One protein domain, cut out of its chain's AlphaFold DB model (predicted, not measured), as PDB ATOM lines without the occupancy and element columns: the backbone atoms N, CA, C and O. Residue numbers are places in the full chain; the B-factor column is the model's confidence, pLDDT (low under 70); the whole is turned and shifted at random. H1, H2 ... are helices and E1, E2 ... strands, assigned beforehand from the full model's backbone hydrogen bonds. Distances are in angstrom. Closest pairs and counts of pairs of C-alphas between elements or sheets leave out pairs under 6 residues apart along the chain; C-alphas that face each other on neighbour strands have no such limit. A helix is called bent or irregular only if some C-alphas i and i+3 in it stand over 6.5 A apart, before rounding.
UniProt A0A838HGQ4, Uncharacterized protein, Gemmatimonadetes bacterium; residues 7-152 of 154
ATOM      1  N   ILE A   7      35.022   2.099   6.166       42.16
ATOM      2  CA  ILE A   7      33.948   1.312   5.535       42.16
ATOM      3  C   ILE A   7      33.563   0.040   6.323       42.16
ATOM      4  O   ILE A   7      32.370  -0.250   6.353       42.16
ATOM      5  N   PRO A   8      34.440  -0.653   7.084       32.78
ATOM      6  CA  PRO A   8      33.949  -1.754   7.920       32.78
ATOM      7  C   PRO A   8      33.141  -1.300   9.149       32.78
ATOM      8  O   PRO A   8      32.376  -2.089   9.689       32.78
ATOM      9  N   ALA A   9      33.276  -0.050   9.612       35.31
ATOM     10  CA  ALA A   9      32.635   0.399  10.857       35.31
ATOM     11  C   ALA A   9      31.236   1.007  10.649       35.31
ATOM     12  O   ALA A   9      30.407   0.972  11.555       35.31
ATOM     13  N   ILE A  10      30.956   1.556   9.464       40.03
ATOM     14  CA  ILE A  10      29.669   2.212   9.172       40.03
ATOM     15  C   ILE A  10      28.561   1.181   8.917       40.03
ATOM     16  O   ILE A  10      27.425   1.405   9.320       40.03
ATOM     17  N   LEU A  11      28.888   0.028   8.329       41.50
ATOM     18  CA  LEU A  11      27.905  -1.036   8.102       41.50
ATOM     19  C   LEU A  11      27.613  -1.871   9.363       41.50
ATOM     20  O   LEU A  11      26.581  -2.526   9.417       41.50
ATOM     21  N   ALA A  12      28.471  -1.809  10.387       43.31
ATOM     22  CA  ALA A  12      28.303  -2.565  11.631       43.31
ATOM     23  C   ALA A  12      27.682  -1.757  12.795       43.31
ATOM     24  O   ALA A  12      27.241  -2.354  13.770       43.31
ATOM     25  N   GLY A  13      27.672  -0.416  12.731       40.12
ATOM     26  CA  GLY A  13      27.439   0.440  13.910       40.12
ATOM     27  C   GLY A  13      26.205   1.346  13.894       40.12
ATOM     28  O   GLY A  13      26.039   2.132  14.828       40.12
ATOM     29  N   GLY A  14      25.371   1.307  12.849       52.12
ATOM     30  CA  GLY A  14      24.136   2.100  12.773       52.12
ATOM     31  C   GLY A  14      24.312   3.583  13.157       52.12
ATOM     32  O   GLY A  14      25.285   4.243  12.782       52.12
ATOM     33  N   VAL A  15      23.367   4.113  13.936       45.72
ATOM     34  CA  VAL A  15      23.298   5.526  14.364       45.72
ATOM     35  C   VAL A  15      24.532   5.969  15.180       45.72
ATOM     36  O   VAL A  15      24.924   7.139  15.137       45.72
ATOM     37  N   ASP A  16      25.208   5.035  15.857       44.72
ATOM     38  CA  ASP A  16      26.406   5.302  16.664       44.72
ATOM     39  C   ASP A  16      27.681   5.463  15.830       44.72
ATOM     40  O   ASP A  16      28.566   6.246  16.192       44.72
ATOM     41  N   GLY A  17      27.762   4.808  14.666       45.53
ATOM     42  CA  GLY A  17      28.828   5.049  13.689       45.53
ATOM     43  C   GLY A  17      28.786   6.481  13.144       45.53
ATOM     44  O   GLY A  17      29.820   7.142  13.025       45.53
ATOM     45  N   LEU A  18      27.575   6.998  12.905       45.12
ATOM     46  CA  LEU A  18      27.342   8.382  12.484       45.12
ATOM     47  C   LEU A  18      27.673   9.387  13.603       45.12
ATOM     48  O   LEU A  18      28.264  10.438  13.348       45.12
ATOM     49  N   ARG A  19      27.343   9.048  14.857       45.91
ATOM     50  CA  ARG A  19      27.627   9.867  16.046       45.91
ATOM     51  C   ARG A  19      29.127   9.973  16.338       45.91
ATOM     52  O   ARG A  19      29.611  11.077  16.575       45.91
ATOM     53  N   LYS A  20      29.881   8.871  16.237       46.25
ATOM     54  CA  LYS A  20      31.352   8.877  16.369       46.25
ATOM     55  C   LYS A  20      32.038   9.652  15.244       46.25
ATOM     56  O   LYS A  20      33.019  10.346  15.500       46.25
ATOM     57  N   LEU A  21      31.509   9.590  14.019       46.09
ATOM     58  CA  LEU A  21      32.000  10.410  12.907       46.09
ATOM     59  C   LEU A  21      31.785  11.906  13.185       46.09
ATOM     60  O   LEU A  21      32.689  12.704  12.962       46.09
ATOM     61  N   ARG A  22      30.619  12.264  13.744       42.53
ATOM     62  CA  ARG A  22      30.273  13.635  14.142       42.53
ATOM     63  C   ARG A  22      31.097  14.147  15.333       42.53
ATOM     64  O   ARG A  22      31.436  15.323  15.370       42.53
ATOM     65  N   GLN A  23      31.441  13.288  16.290       46.00
ATOM     66  CA  GLN A  23      32.326  13.649  17.406       46.00
ATOM     67  C   GLN A  23      33.782  13.825  16.948       46.00
ATOM     68  O   GLN A  23      34.421  14.798  17.335       46.00
ATOM     69  N   ARG A  24      34.279  12.975  16.037       47.03
ATOM     70  CA  ARG A  24      35.607  13.142  15.415       47.03
ATOM     71  C   ARG A  24      35.735  14.395  14.552       47.03
ATOM     72  O   ARG A  24      36.830  14.917  14.412       47.03
ATOM     73  N   THR A  25      34.643  14.902  13.980       47.28
ATOM     74  CA  THR A  25      34.660  16.196  13.274       47.28
ATOM     75  C   THR A  25      34.762  17.411  14.205       47.28
ATOM     76  O   THR A  25      34.936  18.520  13.706       47.28
ATOM     77  N   THR A  26      34.665  17.211  15.525       46.56
ATOM     78  CA  THR A  26      34.818  18.262  16.547       46.56
ATOM     79  C   THR A  26      36.215  18.279  17.179       46.56
ATOM     80  O   THR A  26      36.586  19.285  17.781       46.56
ATOM     81  N   GLU A  27      37.022  17.221  17.031       53.56
ATOM     82  CA  GLU A  27      38.439  17.277  17.418       53.56
ATOM     83  C   GLU A  27      39.175  18.305  16.546       53.56
ATOM     84  O   GLU A  27      38.912  18.438  15.344       53.56
ATOM     85  N   ARG A  28      40.069  19.083  17.168       57.75
ATOM     86  CA  ARG A  28      40.892  20.073  16.466       57.75
ATOM     87  C   ARG A  28      41.632  19.375  15.328       57.75
ATOM     88  O   ARG A  28      42.336  18.398  15.544       57.75
ATOM     89  N   ILE A  29      41.473  19.897  14.115       66.81
ATOM     90  CA  ILE A  29      42.285  19.461  12.983       66.81
ATOM     91  C   ILE A  29      43.629  20.162  13.148       66.81
ATOM     92  O   ILE A  29      43.774  21.323  12.768       66.81
ATOM     93  N   ASP A  30      44.575  19.476  13.777       74.81
ATOM     94  CA  ASP A  30      45.940  19.950  13.973       74.81
ATOM     95  C   ASP A  30      46.958  19.078  13.228       74.81
ATOM     96  O   ASP A  30      46.650  18.005  12.697       74.81
ATOM     97  N   LEU A  31      48.189  19.580  13.135       77.00
ATOM     98  CA  LEU A  31      49.268  18.884  12.443       77.00
ATOM     99  C   LEU A  31      49.641  17.567  13.140       77.00
ATOM    100  O   LEU A  31      49.854  16.569  12.456       77.00
ATOM    101  N   ALA A  32      49.618  17.540  14.476       80.38
ATOM    102  CA  ALA A  32      49.907  16.349  15.274       80.38
ATOM    103  C   ALA A  32      48.977  15.178  14.910       80.38
ATOM    104  O   ALA A  32      49.413  14.032  14.774       80.38
ATOM    105  N   SER A  33      47.700  15.471  14.652       78.75
ATOM    106  CA  SER A  33      46.738  14.487  14.160       78.75
ATOM    107  C   SER A  33      47.145  13.911  12.804       78.75
ATOM    108  O   SER A  33      46.932  12.725  12.561       78.75
ATOM    109  N   PHE A  34      47.743  14.691  11.899       82.75
ATOM    110  CA  PHE A  34      48.242  14.165  10.625       82.75
ATOM    111  C   PHE A  34      49.518  13.336  10.802       82.75
ATOM    112  O   PHE A  34      49.620  12.254  10.216       82.75
ATOM    113  N   GLU A  35      50.448  13.786  11.641       82.25
ATOM    114  CA  GLU A  35      51.702  13.082  11.934       82.25
ATOM    115  C   GLU A  35      51.461  11.703  12.554       82.25
ATOM    116  O   GLU A  35      52.037  10.710  12.104       82.25
ATOM    117  N   ALA A  36      50.498  11.596  13.476       81.25
ATOM    118  CA  ALA A  36      50.065  10.322  14.057       81.25
ATOM    119  C   ALA A  36      49.557   9.309  13.008       81.25
ATOM    120  O   ALA A  36      49.539   8.103  13.248       81.25
ATOM    121  N   HIS A  37      49.157   9.782  11.823       78.75
ATOM    122  CA  HIS A  37      48.716   8.947  10.702       78.75
ATOM    123  C   HIS A  37      49.803   8.740   9.629       78.75
ATOM    124  O   HIS A  37      49.496   8.256   8.533       78.75
ATOM    125  N   GLY A  38      51.057   9.076   9.944       83.44
ATOM    126  CA  GLY A  38      52.231   8.852   9.101       83.44
ATOM    127  C   GLY A  38      52.503   9.952   8.078       83.44
ATOM    128  O   GLY A  38      53.296   9.725   7.164       83.44
ATOM    129  N   PHE A  39      51.842  11.108   8.194       89.00
ATOM    130  CA  PHE A  39      52.213  12.280   7.409       89.00
ATOM    131  C   PHE A  39      53.466  12.941   7.981       89.00
ATOM    132  O   PHE A  39      53.685  12.956   9.185       89.00
ATOM    133  N   THR A  40      54.260  13.528   7.104       93.62
ATOM    134  CA  THR A  40      55.418  14.356   7.438       93.62
ATOM    135  C   THR A  40      55.321  15.672   6.689       93.62
ATOM    136  O   THR A  40      54.751  15.727   5.595       93.62
ATOM    137  N   ILE A  41      55.888  16.736   7.247       94.19
ATOM    138  CA  ILE A  41      56.030  18.007   6.536       94.19
ATOM    139  C   ILE A  41      57.022  17.826   5.376       94.19
ATOM    140  O   ILE A  41      58.135  17.328   5.554       94.19
ATOM    141  N   LEU A  42      56.610  18.227   4.172       95.19
ATOM    142  CA  LEU A  42      57.443  18.238   2.967       95.19
ATOM    143  C   LEU A  42      57.936  19.642   2.609       95.19
ATOM    144  O   LEU A  42      59.050  19.778   2.100       95.19
ATOM    145  N   ALA A  43      57.092  20.654   2.823       94.38
ATOM    146  CA  ALA A  43      57.390  22.060   2.580       94.38
ATOM    147  C   ALA A  43      56.434  22.963   3.375       94.38
ATOM    148  O   ALA A  43      55.273  22.604   3.584       94.38
ATOM    149  N   GLU A  44      56.920  24.143   3.754       94.12
ATOM    150  CA  GLU A  44      56.162  25.200   4.426       94.12
ATOM    151  C   GLU A  44      56.523  26.556   3.809       94.12
ATOM    152  O   GLU A  44      57.700  26.850   3.607       94.12
ATOM    153  N   ASP A  45      55.512  27.378   3.538       94.12
ATOM    154  CA  ASP A  45      55.628  28.808   3.225       94.12
ATOM    155  C   ASP A  45      54.573  29.558   4.050       94.12
ATOM    156  O   ASP A  45      53.483  29.841   3.548       94.12
ATOM    157  N   PRO A  46      54.803  29.814   5.349       89.38
ATOM    158  CA  PRO A  46      53.810  30.478   6.182       89.38
ATOM    159  C   PRO A  46      53.593  31.949   5.769       89.38
ATOM    160  O   PRO A  46      54.564  32.658   5.505       89.38
ATOM    161  N   PRO A  47      52.344  32.463   5.763       87.94
ATOM    162  CA  PRO A  47      51.077  31.781   6.065       87.94
ATOM    163  C   PRO A  47      50.385  31.172   4.825       87.94
ATOM    164  O   PRO A  47      49.200  30.846   4.880       87.94
ATOM    165  N   ARG A  48      51.082  31.087   3.689       90.56
ATOM    166  CA  ARG A  48      50.528  30.797   2.361       90.56
ATOM    167  C   ARG A  48      50.296  29.316   2.099       90.56
ATOM    168  O   ARG A  48      49.256  28.971   1.544       90.56
ATOM    169  N   GLU A  49      51.227  28.438   2.459       94.06
ATOM    170  CA  GLU A  49      51.121  27.022   2.110       94.06
ATOM    171  C   GLU A  49      51.780  26.089   3.131       94.06
ATOM    172  O   GLU A  49      52.862  26.350   3.652       94.06
ATOM    173  N   LEU A  50      51.127  24.953   3.368       94.25
ATOM    174  CA  LEU A  50      51.682  23.791   4.054       94.25
ATOM    175  C   LEU A  50      51.521  22.573   3.149       94.25
ATOM    176  O   LEU A  50      50.414  22.279   2.690       94.25
ATOM    177  N   VAL A  51      52.601  21.824   2.936       95.75
ATOM    178  CA  VAL A  51      52.581  20.562   2.195       95.75
ATOM    179  C   VAL A  51      53.026  19.438   3.110       95.75
ATOM    180  O   VAL A  51      54.156  19.421   3.591       95.75
ATOM    181  N   ILE A  52      52.151  18.456   3.290       95.06
ATOM    182  CA  ILE A  52      52.449  17.222   4.012       95.06
ATOM    183  C   ILE A  52      52.445  16.033   3.058       95.06
ATOM    184  O   ILE A  52      51.792  16.056   2.012       95.06
ATOM    185  N   GLY A  53      53.140  14.959   3.408       94.69
ATOM    186  CA  GLY A  53      53.186  13.777   2.564       94.69
ATOM    187  C   GLY A  53      53.448  12.486   3.298       94.69
ATOM    188  O   GLY A  53      53.758  12.463   4.480       94.69
ATOM    189  N   LEU A  54      53.260  11.397   2.564       94.75
ATOM    190  CA  LEU A  54      53.546  10.048   3.024       94.75
ATOM    191  C   LEU A  54      53.794   9.113   1.842       94.75
ATOM    192  O   LEU A  54      53.455   9.420   0.692       94.75
ATOM    193  N   GLU A  55      54.318   7.933   2.140       94.50
ATOM    194  CA  GLU A  55      54.516   6.855   1.178       94.50
ATOM    195  C   GLU A  55      53.781   5.590   1.630       94.50
ATOM    196  O   GLU A  55      53.650   5.328   2.821       94.50
ATOM    197  N   GLY A  56      53.286   4.781   0.697       92.88
ATOM    198  CA  GLY A  56      52.774   3.454   1.020       92.88
ATOM    199  C   GLY A  56      51.922   2.830  -0.074       92.88
ATOM    200  O   GLY A  56      51.612   3.438  -1.097       92.88
ATOM    201  N   ALA A  57      51.512   1.586   0.153       91.75
ATOM    202  CA  ALA A  57      50.568   0.885  -0.712       91.75
ATOM    203  C   ALA A  57      49.126   1.155  -0.248       91.75
ATOM    204  O   ALA A  57      48.552   0.385   0.525       91.75
ATOM    205  N   PHE A  58      48.530   2.260  -0.712       87.75
ATOM    206  CA  PHE A  58      47.203   2.725  -0.265       87.75
ATOM    207  C   PHE A  58      46.061   1.726  -0.509       87.75
ATOM    208  O   PHE A  58      45.051   1.762   0.186       87.75
ATOM    209  N   TRP A  59      46.229   0.838  -1.490       87.31
ATOM    210  CA  TRP A  59      45.258  -0.188  -1.881       87.31
ATOM    211  C   TRP A  59      45.350  -1.481  -1.061       87.31
ATOM    212  O   TRP A  59      44.532  -2.376  -1.256       87.31
ATOM    213  N   LYS A  60      46.344  -1.627  -0.176       85.25
ATOM    214  CA  LYS A  60      46.429  -2.780   0.730       85.25
ATOM    215  C   LYS A  60      45.594  -2.525   1.983       85.25
ATOM    216  O   LYS A  60      45.606  -1.423   2.520       85.25
ATOM    217  N   LEU A  61      44.950  -3.570   2.504       66.62
ATOM    218  CA  LEU A  61      44.016  -3.482   3.635       66.62
ATOM    219  C   LEU A  61      44.639  -2.876   4.905       66.62
ATOM    220  O   LEU A  61      44.033  -2.025   5.548       66.62
ATOM    221  N   ARG A  62      45.876  -3.266   5.243       68.50
ATOM    222  CA  ARG A  62      46.595  -2.693   6.395       68.50
ATOM    223  C   ARG A  62      47.133  -1.288   6.120       68.50
ATOM    224  O   ARG A  62      47.424  -0.568   7.066       68.50
ATOM    225  N   GLY A  63      47.186  -0.871   4.851       62.50
ATOM    226  CA  GLY A  63      47.747   0.395   4.394       62.50
ATOM    227  C   GLY A  63      49.123   0.617   5.002       62.50
ATOM    228  O   GLY A  63      49.234   1.279   6.029       62.50
ATOM    229  N   GLU A  64      50.136   0.032   4.361       79.12
ATOM    230  CA  GLU A  64      51.565   0.078   4.717       79.12
ATOM    231  C   GLU A  64      52.130   1.504   4.562       79.12
ATOM    232  O   GLU A  64      53.051   1.742   3.777       79.12
ATOM    233  N   LEU A  65      51.495   2.459   5.246       83.62
ATOM    234  CA  LEU A  65      51.839   3.868   5.254       83.62
ATOM    235  C   LEU A  65      53.108   4.038   6.061       83.62
ATOM    236  O   LEU A  65      53.249   3.478   7.148       83.62
ATOM    237  N   ARG A  66      54.014   4.828   5.516       84.81
ATOM    238  CA  ARG A  66      55.298   5.127   6.109       84.81
ATOM    239  C   ARG A  66      55.540   6.631   6.010       84.81
ATOM    240  O   ARG A  66      55.292   7.210   4.943       84.81
ATOM    241  N   PRO A  67      56.027   7.248   7.098       89.06
ATOM    242  CA  PRO A  67      56.623   8.571   7.042       89.06
ATOM    243  C   PRO A  67      57.709   8.615   5.966       89.06
ATOM    244  O   PRO A  67      58.429   7.637   5.749       89.06
ATOM    245  N   VAL A  68      57.844   9.753   5.294       92.88
ATOM    246  CA  VAL A  68      58.866   9.964   4.262       92.88
ATOM    247  C   VAL A  68      59.463  11.352   4.437       92.88
ATOM    248  O   VAL A  68      58.740  12.335   4.550       92.88
ATOM    249  N   SER A  69      60.786  11.463   4.493       93.00
ATOM    250  CA  SER A  69      61.421  12.778   4.612       93.00
ATOM    251  C   SER A  69      61.228  13.593   3.328       93.00
ATOM    252  O   SER A  69      61.101  13.030   2.237       93.00
ATOM    253  N   ALA A  70      61.277  14.923   3.428       92.62
ATOM    254  CA  ALA A  70      61.235  15.801   2.258       92.62
ATOM    255  C   ALA A  70      62.348  15.475   1.241       92.62
ATOM    256  O   ALA A  70      62.135  15.558   0.030       92.62
ATOM    257  N   ALA A  71      63.536  15.081   1.715       92.81
ATOM    258  CA  ALA A  71      64.647  14.664   0.860       92.81
ATOM    259  C   ALA A  71      64.294  13.397   0.063       92.81
ATOM    260  O   ALA A  71      64.334  13.412  -1.168       92.81
ATOM    261  N   THR A  72      63.851  12.338   0.746       92.94
ATOM    262  CA  THR A  72      63.466  11.072   0.105       92.94
ATOM    263  C   THR A  72      62.267  11.248  -0.821       92.94
ATOM    264  O   THR A  72      62.217  10.628  -1.883       92.94
ATOM    265  N   PHE A  73      61.326  12.132  -0.476       94.25
ATOM    266  CA  PHE A  73      60.112  12.373  -1.257       94.25
ATOM    267  C   PHE A  73      60.401  12.783  -2.708       94.25
ATOM    268  O   PHE A  73      59.660  12.385  -3.611       94.25
ATOM    269  N   ARG A  74      61.499  13.517  -2.946       93.19
ATOM    270  CA  ARG A  74      61.926  13.983  -4.279       93.19
ATOM    271  C   ARG A  74      62.483  12.865  -5.167       93.19
ATOM    272  O   ARG A  74      62.438  12.984  -6.390       93.19
ATOM    273  N   GLY A  75      62.976  11.783  -4.567       94.19
ATOM    274  CA  GLY A  75      63.582  10.657  -5.277       94.19
ATOM    275  C   GLY A  75      62.579   9.771  -6.036       94.19
ATOM    276  O   GLY A  75      61.395  10.099  -6.136       94.19
ATOM    277  N   PRO A  76      63.016   8.615  -6.561       94.12
ATOM    278  CA  PRO A  76      62.134   7.599  -7.141       94.12
ATOM    279  C   PRO A  76      61.201   6.984  -6.090       94.12
ATOM    280  O   PRO A  76      61.585   6.842  -4.928       94.12
ATOM    281  N   VAL A  77      59.976   6.633  -6.486       95.12
ATOM    282  CA  VAL A  77      59.002   5.930  -5.636       95.12
ATOM    283  C   VAL A  77      59.304   4.427  -5.669       95.12
ATOM    284  O   VAL A  77      59.394   3.870  -6.764       95.12
ATOM    285  N   PRO A  78      59.439   3.744  -4.517       93.44
ATOM    286  CA  PRO A  78      59.684   2.306  -4.484       93.44
ATOM    287  C   PRO A  78      58.624   1.493  -5.236       93.44
ATOM    288  O   PRO A  78      57.434   1.821  -5.247       93.44
ATOM    289  N   HIS A  79      59.047   0.380  -5.840       94.19
ATOM    290  CA  HIS A  79      58.127  -0.530  -6.517       94.19
ATOM    291  C   HIS A  79      57.036  -1.030  -5.565       94.19
ATOM    292  O   HIS A  79      57.277  -1.328  -4.394       94.19
ATOM    293  N   GLY A  80      55.810  -1.132  -6.078       93.12
ATOM    294  CA  GLY A  80      54.670  -1.580  -5.284       93.12
ATOM    295  C   GLY A  80      54.143  -0.557  -4.269       93.12
ATOM    296  O   GLY A  80      53.228  -0.906  -3.520       93.12
ATOM    297  N   THR A  81      54.656   0.678  -4.243       94.19
ATOM    298  CA  THR A  81      54.151   1.761  -3.383       94.19
ATOM    299  C   THR A  81      53.725   2.986  -4.196       94.19
ATOM    300  O   THR A  81      53.799   3.017  -5.425       94.19
ATOM    301  N   ALA A  82      53.179   3.979  -3.500       95.12
ATOM    302  CA  ALA A  82      52.816   5.281  -4.026       95.12
ATOM    303  C   ALA A  82      53.232   6.365  -3.026       95.12
ATOM    304  O   ALA A  82      53.197   6.137  -1.816       95.12
ATOM    305  N   ARG A  83      53.561   7.560  -3.519       96.19
ATOM    306  CA  ARG A  83      53.753   8.755  -2.686       96.19
ATOM    307  C   ARG A  83      52.590   9.703  -2.847       96.19
ATOM    308  O   ARG A  83      52.195   9.991  -3.972       96.19
ATOM    309  N   ALA A  84      52.068  10.205  -1.738       95.44
ATOM    310  CA  ALA A  84      51.043  11.234  -1.735       95.44
ATOM    311  C   ALA A  84      51.604  12.518  -1.122       95.44
ATOM    312  O   ALA A  84      52.147  12.477  -0.024       95.44
ATOM    313  N   ALA A  85      51.427  13.637  -1.818       96.25
ATOM    314  CA  ALA A  85      51.534  14.981  -1.266       96.25
ATOM    315  C   ALA A  85      50.126  15.547  -1.091       96.25
ATOM    316  O   ALA A  85      49.245  15.316  -1.924       96.25
ATOM    317  N   TRP A  86      49.909  16.290  -0.018       95.19
ATOM    318  CA  TRP A  86      48.651  16.944   0.282       95.19
ATOM    319  C   TRP A  86      48.937  18.361   0.766       95.19
ATOM    320  O   TRP A  86      49.630  18.528   1.767       95.19
ATOM    321  N   ASN A  87      48.447  19.362   0.033       95.31
ATOM    322  CA  ASN A  87      48.674  20.758   0.380       95.31
ATOM    323  C   ASN A  87      47.449  21.417   1.026       95.31
ATOM    324  O   ASN A  87      46.299  21.022   0.801       95.31
ATOM    325  N   PHE A  88      47.727  22.452   1.804       93.06
ATOM    326  CA  PHE A  88      46.777  23.427   2.314       93.06
ATOM    327  C   PHE A  88      47.285  24.792   1.876       93.06
ATOM    328  O   PHE A  88      48.316  25.238   2.369       93.06
ATOM    329  N   ALA A  89      46.593  25.414   0.927       93.81
ATOM    330  CA  ALA A  89      46.996  26.694   0.361       93.81
ATOM    331  C   ALA A  89      45.980  27.773   0.731       93.81
ATOM    332  O   ALA A  89      44.773  27.597   0.526       93.81
ATOM    333  N   VAL A  90      46.479  28.878   1.271       93.56
ATOM    334  CA  VAL A  90      45.719  30.064   1.651       93.56
ATOM    335  C   VAL A  90      46.007  31.154   0.631       93.56
ATOM    336  O   VAL A  90      47.139  31.600   0.470       93.56
ATOM    337  N   MET A  91      44.960  31.596  -0.051       92.06
ATOM    338  CA  MET A  91      45.023  32.699  -1.002       92.06
ATOM    339  C   MET A  91      44.193  33.880  -0.499       92.06
ATOM    340  O   MET A  91      43.185  33.656   0.181       92.06
ATOM    341  N   PRO A  92      44.552  35.124  -0.865       91.25
ATOM    342  CA  PRO A  92      43.668  36.265  -0.683       91.25
ATOM    343  C   PRO A  92      42.306  35.994  -1.329       91.25
ATOM    344  O   PRO A  92      42.221  35.526  -2.466       91.25
ATOM    345  N   GLY A  93      41.246  36.241  -0.571       88.31
ATOM    346  CA  GLY A  93      39.865  36.148  -1.016       88.31
ATOM    347  C   GLY A  93      39.253  37.523  -1.285       88.31
ATOM    348  O   GLY A  93      39.866  38.554  -0.998       88.31
ATOM    349  N   PRO A  94      38.031  37.557  -1.833       83.69
ATOM    350  CA  PRO A  94      37.273  38.796  -1.962       83.69
ATOM    351  C   PRO A  94      37.004  39.426  -0.585       83.69
ATOM    352  O   PRO A  94      36.977  38.729   0.431       83.69
ATOM    353  N   GLU A  95      36.805  40.747  -0.573       86.50
ATOM    354  CA  GLU A  95      36.402  41.524   0.616       86.50
ATOM    355  C   GLU A  95      37.357  41.388   1.820       86.50
ATOM    356  O   GLU A  95      36.942  41.439   2.974       86.50
ATOM    357  N   GLY A  96      38.656  41.196   1.562       83.31
ATOM    358  CA  GLY A  96      39.664  41.056   2.621       83.31
ATOM    359  C   GLY A  96      39.630  39.707   3.350       83.31
ATOM    360  O   GLY A  96      40.306  39.542   4.364       83.31
ATOM    361  N   GLY A  97      38.860  38.736   2.847       87.31
ATOM    362  CA  GLY A  97      38.854  37.364   3.345       87.31
ATOM    363  C   GLY A  97      40.020  36.521   2.818       87.31
ATOM    364  O   GLY A  97      40.884  36.992   2.080       87.31
ATOM    365  N   SER A  98      39.997  35.227   3.142       89.81
ATOM    366  CA  SER A  98      40.949  34.238   2.623       89.81
ATOM    367  C   SER A  98      40.223  33.027   2.048       89.81
ATOM    368  O   SER A  98      39.211  32.574   2.585       89.81
ATOM    369  N   VAL A  99      40.771  32.460   0.978       91.94
ATOM    370  CA  VAL A  99      40.327  31.194   0.394       91.94
ATOM    371  C   VAL A  99      41.315  30.106   0.793       91.94
ATOM    372  O   VAL A  99      42.473  30.131   0.386       91.94
ATOM    373  N   LEU A 100      40.844  29.135   1.577       92.38
ATOM    374  CA  LEU A 100      41.591  27.918   1.879       92.38
ATOM    375  C   LEU A 100      41.237  26.834   0.858       92.38
ATOM    376  O   LEU A 100      40.074  26.442   0.724       92.38
ATOM    377  N   SER A 101      42.251  26.317   0.176       92.50
ATOM    378  CA  SER A 101      42.129  25.238  -0.799       92.50
ATOM    379  C   SER A 101      43.023  24.057  -0.436       92.50
ATOM    380  O   SER A 101      43.929  24.159   0.392       92.50
ATOM    381  N   THR A 102      42.726  22.901  -1.026       93.25
ATOM    382  CA  THR A 102      43.483  21.686  -0.759       93.25
ATOM    383  C   THR A 102      43.506  20.749  -1.959       93.25
ATOM    384  O   THR A 102      42.478  20.488  -2.588       93.25
ATOM    385  N   GLU A 103      44.678  20.202  -2.251       93.69
ATOM    386  CA  GLU A 103      44.939  19.305  -3.368       93.69
ATOM    387  C   GLU A 103      45.758  18.106  -2.890       93.69
ATOM    388  O   GLU A 103      46.725  18.237  -2.145       93.69
ATOM    389  N   THR A 104      45.384  16.904  -3.331       93.31
ATOM    390  CA  THR A 104      46.198  15.706  -3.099       93.31
ATOM    391  C   THR A 104      46.772  15.227  -4.415       93.31
ATOM    392  O   THR A 104      46.021  14.858  -5.316       93.31
ATOM    393  N   ARG A 105      48.097  15.160  -4.485       95.12
ATOM    394  CA  ARG A 105      48.854  14.677  -5.637       95.12
ATOM    395  C   ARG A 105      49.436  13.320  -5.286       95.12
ATOM    396  O   ARG A 105      50.003  13.161  -4.208       95.12
ATOM    397  N   VAL A 106      49.276  12.332  -6.163       95.38
ATOM    398  CA  VAL A 106      49.802  10.978  -5.940       95.38
ATOM    399  C   VAL A 106      50.707  10.579  -7.093       95.38
ATOM    400  O   VAL A 106      50.280  10.586  -8.246       95.38
ATOM    401  N   ARG A 107      51.942  10.199  -6.769       95.81
ATOM    402  CA  ARG A 107      52.934   9.691  -7.713       95.81
ATOM    403  C   ARG A 107      53.119   8.190  -7.523       95.81
ATOM    404  O   ARG A 107      53.238   7.703  -6.397       95.81
ATOM    405  N   VAL A 108      53.138   7.469  -8.640       96.00
ATOM    406  CA  VAL A 108      53.351   6.021  -8.699       96.00
ATOM    407  C   VAL A 108      54.270   5.728  -9.875       96.00
ATOM    408  O   VAL A 108      53.871   5.961 -11.021       96.00
ATOM    409  N   ASP A 109      55.467   5.217  -9.599       95.25
ATOM    410  CA  ASP A 109      56.488   4.986 -10.633       95.25
ATOM    411  C   ASP A 109      56.373   3.579 -11.260       95.25
ATOM    412  O   ASP A 109      56.774   3.375 -12.401       95.25
ATOM    413  N   ASP A 110      55.718   2.635 -10.577       93.44
ATOM    414  CA  ASP A 110      55.518   1.254 -11.036       93.44
ATOM    415  C   ASP A 110      54.171   1.053 -11.784       93.44
ATOM    416  O   ASP A 110      53.110   1.380 -11.233       93.44
ATOM    417  N   PRO A 111      54.144   0.490 -13.014       95.38
ATOM    418  CA  PRO A 111      52.907   0.282 -13.779       95.38
ATOM    419  C   PRO A 111      51.867  -0.608 -13.080       95.38
ATOM    420  O   PRO A 111      50.665  -0.314 -13.123       95.38
ATOM    421  N   ALA A 112      52.305  -1.674 -12.403       95.12
ATOM    422  CA  ALA A 112      51.404  -2.588 -11.702       95.12
ATOM    423  C   ALA A 112      50.750  -1.904 -10.490       95.12
ATOM    424  O   ALA A 112      49.525  -1.954 -10.321       95.12
ATOM    425  N   ALA A 113      51.541  -1.198  -9.682       94.19
ATOM    426  CA  ALA A 113      51.071  -0.339  -8.604       94.19
ATOM    427  C   ALA A 113      50.124   0.753  -9.116       94.19
ATOM    428  O   ALA A 113      49.086   0.997  -8.504       94.19
ATOM    429  N   ARG A 114      50.411   1.360 -10.275       95.75
ATOM    430  CA  ARG A 114      49.560   2.399 -10.872       95.75
ATOM    431  C   ARG A 114      48.175   1.860 -11.218       95.75
ATOM    432  O   ARG A 114      47.178   2.518 -10.925       95.75
ATOM    433  N   ARG A 115      48.082   0.649 -11.782       95.88
ATOM    434  CA  ARG A 115      46.788  -0.008 -12.048       95.88
ATOM    435  C   ARG A 115      46.017  -0.272 -10.753       95.88
ATOM    436  O   ARG A 115      44.833   0.051 -10.680       95.88
ATOM    437  N   ARG A 116      46.686  -0.802  -9.723       94.31
ATOM    438  CA  ARG A 116      46.077  -1.049  -8.401       94.31
ATOM    439  C   ARG A 116      45.580   0.245  -7.760       94.31
ATOM    440  O   ARG A 116      44.444   0.295  -7.297       94.31
ATOM    441  N   PHE A 117      46.391   1.301  -7.804       93.81
ATOM    442  CA  PHE A 117      46.016   2.616  -7.301       93.81
ATOM    443  C   PHE A 117      44.804   3.188  -8.041       93.81
ATOM    444  O   PHE A 117      43.897   3.692  -7.392       93.81
ATOM    445  N   ARG A 118      44.739   3.076  -9.374       94.31
ATOM    446  CA  ARG A 118      43.585   3.552 -10.158       94.31
ATOM    447  C   ARG A 118      42.286   2.843  -9.777       94.31
ATOM    448  O   ARG A 118      41.276   3.516  -9.598       94.31
ATOM    449  N   LEU A 119      42.317   1.515  -9.632       93.06
ATOM    450  CA  LEU A 119      41.150   0.726  -9.217       93.06
ATOM    451  C   LEU A 119      40.703   1.097  -7.801       93.06
ATOM    452  O   LEU A 119      39.531   1.385  -7.578       93.06
ATOM    453  N   TYR A 120      41.652   1.171  -6.868       91.31
ATOM    454  CA  TYR A 120      41.407   1.668  -5.518       91.31
ATOM    455  C   TYR A 120      40.779   3.069  -5.542       91.31
ATOM    456  O   TYR A 120      39.744   3.308  -4.922       91.31
ATOM    457  N   TRP A 121      41.360   3.992  -6.309       92.12
ATOM    458  CA  TRP A 121      40.919   5.378  -6.366       92.12
ATOM    459  C   TRP A 121      39.518   5.532  -6.955       92.12
ATOM    460  O   TRP A 121      38.778   6.393  -6.491       92.12
ATOM    461  N   LEU A 122      39.116   4.687  -7.910       91.69
ATOM    462  CA  LEU A 122      37.755   4.693  -8.456       91.69
ATOM    463  C   LEU A 122      36.699   4.510  -7.353       91.69
ATOM    464  O   LEU A 122      35.692   5.213  -7.345       91.69
ATOM    465  N   VAL A 123      36.971   3.624  -6.394       89.31
ATOM    466  CA  VAL A 123      36.082   3.342  -5.256       89.31
ATOM    467  C   VAL A 123      36.198   4.424  -4.175       89.31
ATOM    468  O   VAL A 123      35.209   4.828  -3.569       89.31
ATOM    469  N   VAL A 124      37.412   4.929  -3.934       84.75
ATOM    470  CA  VAL A 124      37.722   5.834  -2.810       84.75
ATOM    471  C   VAL A 124      37.383   7.288  -3.057       84.75
ATOM    472  O   VAL A 124      37.008   8.014  -2.129       84.75
ATOM    473  N   ARG A 125      37.580   7.744  -4.292       87.50
ATOM    474  CA  ARG A 125      37.496   9.149  -4.680       87.50
ATOM    475  C   ARG A 125      36.225   9.856  -4.190       87.50
ATOM    476  O   ARG A 125      36.395  10.956  -3.658       87.50
ATOM    477  N   PRO A 126      34.995   9.304  -4.300       85.94
ATOM    478  CA  PRO A 126      33.798  10.020  -3.846       85.94
ATOM    479  C   PRO A 126      33.807  10.287  -2.333       85.94
ATOM    480  O   PRO A 126      33.650  11.435  -1.914       85.94
ATOM    481  N   GLY A 127      34.085   9.265  -1.514       85.31
ATOM    482  CA  GLY A 127      34.172   9.417  -0.057       85.31
ATOM    483  C   GLY A 127      35.316  10.342   0.363       85.31
ATOM    484  O   GLY A 127      35.146  11.214   1.214       85.31
ATOM    485  N   SER A 128      36.471  10.220  -0.297       83.56
ATOM    486  CA  SER A 128      37.627  11.098  -0.079       83.56
ATOM    487  C   SER A 128      37.287  12.562  -0.344       83.56
ATOM    488  O   SER A 128      37.595  13.416   0.486       83.56
ATOM    489  N   GLY A 129      36.597  12.848  -1.452       85.44
ATOM    490  CA  GLY A 129      36.121  14.185  -1.798       85.44
ATOM    491  C   GLY A 129      35.178  14.773  -0.749       85.44
ATOM    492  O   GLY A 129      35.358  15.920  -0.340       85.44
ATOM    493  N   LEU A 130      34.211  13.984  -0.271       86.38
ATOM    494  CA  LEU A 130      33.257  14.429   0.746       86.38
ATOM    495  C   LEU A 130      33.953  14.790   2.063       86.38
ATOM    496  O   LEU A 130      33.727  15.881   2.583       86.38
ATOM    497  N   ILE A 131      34.845  13.928   2.565       83.50
ATOM    498  CA  ILE A 131      35.582  14.200   3.810       83.50
ATOM    499  C   ILE A 131      36.395  15.491   3.702       83.50
ATOM    500  O   ILE A 131      36.400  16.288   4.637       83.50
ATOM    501  N   ARG A 132      37.035  15.746   2.555       88.31
ATOM    502  CA  ARG A 132      37.806  16.982   2.335       88.31
ATOM    503  C   ARG A 132      36.924  18.225   2.396       88.31
ATOM    504  O   ARG A 132      37.293  19.203   3.033       88.31
ATOM    505  N   ARG A 133      35.732  18.176   1.793       87.19
ATOM    506  CA  ARG A 133      34.760  19.280   1.861       87.19
ATOM    507  C   ARG A 133      34.263  19.515   3.288       87.19
ATOM    508  O   ARG A 133      34.157  20.663   3.704       87.19
ATOM    509  N   LEU A 134      33.963  18.447   4.031       88.12
ATOM    510  CA  LEU A 134      33.524  18.547   5.427       88.12
ATOM    511  C   LEU A 134      34.621  19.133   6.324       88.12
ATOM    512  O   LEU A 134      34.343  20.024   7.115       88.12
ATOM    513  N   MET A 135      35.865  18.700   6.137       85.81
ATOM    514  CA  MET A 135      37.036  19.241   6.828       85.81
ATOM    515  C   MET A 135      37.235  20.737   6.557       85.81
ATOM    516  O   MET A 135      37.364  21.501   7.506       85.81
ATOM    517  N   LEU A 136      37.181  21.185   5.296       89.56
ATOM    518  CA  LEU A 136      37.281  22.616   4.969       89.56
ATOM    519  C   LEU A 136      36.146  23.439   5.601       89.56
ATOM    520  O   LEU A 136      36.378  24.544   6.088       89.56
ATOM    521  N   ARG A 137      34.919  22.899   5.640       87.94
ATOM    522  CA  ARG A 137      33.789  23.537   6.337       87.94
ATOM    523  C   ARG A 137      34.017  23.625   7.846       87.94
ATOM    524  O   ARG A 137      33.708  24.659   8.429       87.94
ATOM    525  N   ALA A 138      34.563  22.577   8.460       85.19
ATOM    526  CA  ALA A 138      34.883  22.561   9.884       85.19
ATOM    527  C   ALA A 138      35.962  23.600  10.225       85.19
ATOM    528  O   ALA A 138      35.789  24.368  11.167       85.19
ATOM    529  N   ILE A 139      37.017  23.697   9.406       85.69
ATOM    530  CA  ILE A 139      38.062  24.722   9.548       85.69
ATOM    531  C   ILE A 139      37.453  26.124   9.443       85.69
ATOM    532  O   ILE A 139      37.688  26.959  10.314       85.69
ATOM    533  N   ARG A 140      36.605  26.379   8.434       86.62
ATOM    534  CA  ARG A 140      35.898  27.664   8.301       86.62
ATOM    535  C   ARG A 140      35.082  27.997   9.554       86.62
ATOM    536  O   ARG A 140      35.180  29.114  10.048       86.62
ATOM    537  N   ALA A 141      34.312  27.043  10.078       83.19
ATOM    538  CA  ALA A 141      33.497  27.250  11.275       83.19
ATOM    539  C   ALA A 141      34.347  27.592  12.514       83.19
ATOM    540  O   ALA A 141      33.998  28.502  13.261       83.19
ATOM    541  N   GLN A 142      35.485  26.914  12.703       80.62
ATOM    542  CA  GLN A 142      36.416  27.199  13.801       80.62
ATOM    543  C   GLN A 142      37.017  28.611  13.702       80.62
ATOM    544  O   GLN A 142      37.147  29.296  14.716       80.62
ATOM    545  N   LEU A 143      37.343  29.071  12.488       81.31
ATOM    546  CA  LEU A 143      37.871  30.419  12.261       81.31
ATOM    547  C   LEU A 143      36.816  31.509  12.502       81.31
ATOM    548  O   LEU A 143      37.134  32.515  13.130       81.31
ATOM    549  N   THR A 144      35.564  31.298  12.079       75.94
ATOM    550  CA  THR A 144      34.468  32.254  12.324       75.94
ATOM    551  C   THR A 144      34.177  32.434  13.816       75.94
ATOM    552  O   THR A 144      33.960  33.551  14.272       75.94
ATOM    553  N   ILE A 145      34.218  31.357  14.608       65.25
ATOM    554  CA  ILE A 145      34.034  31.454  16.068       65.25
ATOM    555  C   ILE A 145      35.141  32.315  16.696       65.25
ATOM    556  O   ILE A 145      34.865  33.144  17.561       65.25
ATOM    557  N   ARG A 146      36.386  32.159  16.227       60.44
ATOM    558  CA  ARG A 146      37.552  32.879  16.755       60.44
ATOM    559  C   ARG A 146      37.569  34.363  16.373       60.44
ATOM    560  O   ARG A 146      38.000  35.179  17.180       60.44
ATOM    561  N   SER A 147      37.072  34.736  15.189       61.06
ATOM    562  CA  SER A 147      36.896  36.153  14.836       61.06
ATOM    563  C   SER A 147      35.838  36.833  15.710       61.06
ATOM    564  O   SER A 147      36.031  37.972  16.123       61.06
ATOM    565  N   THR A 148      34.759  36.124  16.056       57.69
ATOM    566  CA  THR A 148      33.690  36.669  16.908       57.69
ATOM    567  C   THR A 148      34.124  36.819  18.369       57.69
ATOM    568  O   THR A 148      33.692  37.759  19.029       57.69
ATOM    569  N   SER A 149      34.996  35.943  18.884       53.97
ATOM    570  CA  SER A 149      35.531  36.082  20.247       53.97
ATOM    571  C   SER A 149      36.548  37.219  20.384       53.97
ATOM    572  O   SER A 149      36.581  37.859  21.424       53.97
ATOM    573  N   ILE A 150      37.346  37.499  19.346       55.31
ATOM    574  CA  ILE A 150      38.319  38.611  19.359       55.31
ATOM    575  C   ILE A 150      37.609  39.972  19.244       55.31
ATOM    576  O   ILE A 150      38.059  40.949  19.828       55.31
ATOM    577  N   GLY A 151      36.468  40.044  18.550       46.09
ATOM    578  CA  GLY A 151      35.695  41.284  18.400       46.09
ATOM    579  C   GLY A 151      34.809  41.677  19.591       46.09
ATOM    580  O   GLY A 151      34.079  42.654  19.475       46.09
ATOM    581  N   ARG A 152      34.812  40.924  20.702       44.78
ATOM    582  CA  ARG A 152      33.936  41.170  21.869       44.78
ATOM    583  C   ARG A 152      34.677  41.689  23.111       44.78
ATOM    584  O   ARG A 152      34.048  41.864  24.148       44.78
TER     585      ARG A 152
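AT A GLANCE: This is residues 7 to 152 of the 154 residues of an uncharacterized protein of Gemmatimonadetes bacterium (UniProt A0A838HGQ4). Picture a twisted wall of four antiparallel strands, with a long bent helix, H5, passing by its E4 edge until residues 143 to 152 stick out. The short helices H3 and H4 lie by the E1 and E2 part of the wall, while H1 and H2 make a corner away from it, where residues 11 to 16 stick out. The printed part has 146 residues, with H1 H2 H3 E1 E2 H4 E3 E4 H5 along it; the sheet's order is E1 - E2 - E3 - E4 and the class is mixed, helices and strands. It is only just compact, close to loose, with a radius of gyration of the C-alphas of 17.5 A, and spans 57 by 42 by 26 A.

HOW THE PARTS SIT: Start at H1, residues 7 to 10, and H2, residues 14 to 24: they only just touch, only at the corner, with 3 pairs of C-alphas within 8 A, the closest those of Ile 10 and Gly 17 at 5.4 A. H3, residues 31 to 35, only grazes the sheet. Next comes the hairpin of E1, residues 40 to 45, and E2, residues 49 to 56, where N 42 and O 51 are 2.8 A apart, within hydrogen-bond range. H4, residues 70 to 74, is on the sheet at a height of 8.6 A, only just over E2, on which 3 of its 5 C-alphas fall; its closest C-alphas to E1 are those of Ala 70 and Leu 42, 4.6 A apart. E3, residues 82 to 92, is antiparallel to E2 at 168 degrees, with N 52 and O 86 at 2.9 A. It forms a hairpin with E4, residues 98 to 107, with N 85 and O 105 at 2.8 A. H5, residues 111 to 150, was assigned as one helix by its hydrogen bonds but is bent, with C-alphas 123 and 126 7.2 A apart. Its arms H5a, residues 111 to 123, and H5b, residues 126 to 150, stand at a steep tilt of 65 degrees, and both only graze the sheet; the closest C-alphas of H5b and E4 are those of Leu 136 and Leu 100, 7.5 A apart. Every O i to N i+4 pair is within hydrogen-bond range in H3 and H5b, against 6 of 7 in H2, 8 of 9 in H5a and 0 of 1 in H4, which has 1 of 2 O i to N i+3 pairs; H1 is too short for an i+4 pair.

IN THESE COORDINATES: Find C-alpha 7 at (33.948, 1.312, 5.535), where H1 begins; H2 is 16.1 A long. E1 measures 15.1 A, E2 23.7 A, E3 32.5 A and E4 29.2 A. From C-alpha 126 at (33.798, 10.020, -3.846), H5b runs 37.1 A to C-alpha 150 at (38.319, 38.611, 19.359); H5a measures 19.1 A.

THE WHOLE: The C-alphas of Ala 112 and Arg 152, the two farthest apart, are 57.9 A from each other. The printed part has no cut, and the link from E2 to H4, 13 residues, is long. Look for pLDDT under 70 at residues 7 to 29, 61 to 63 and 145 to 152.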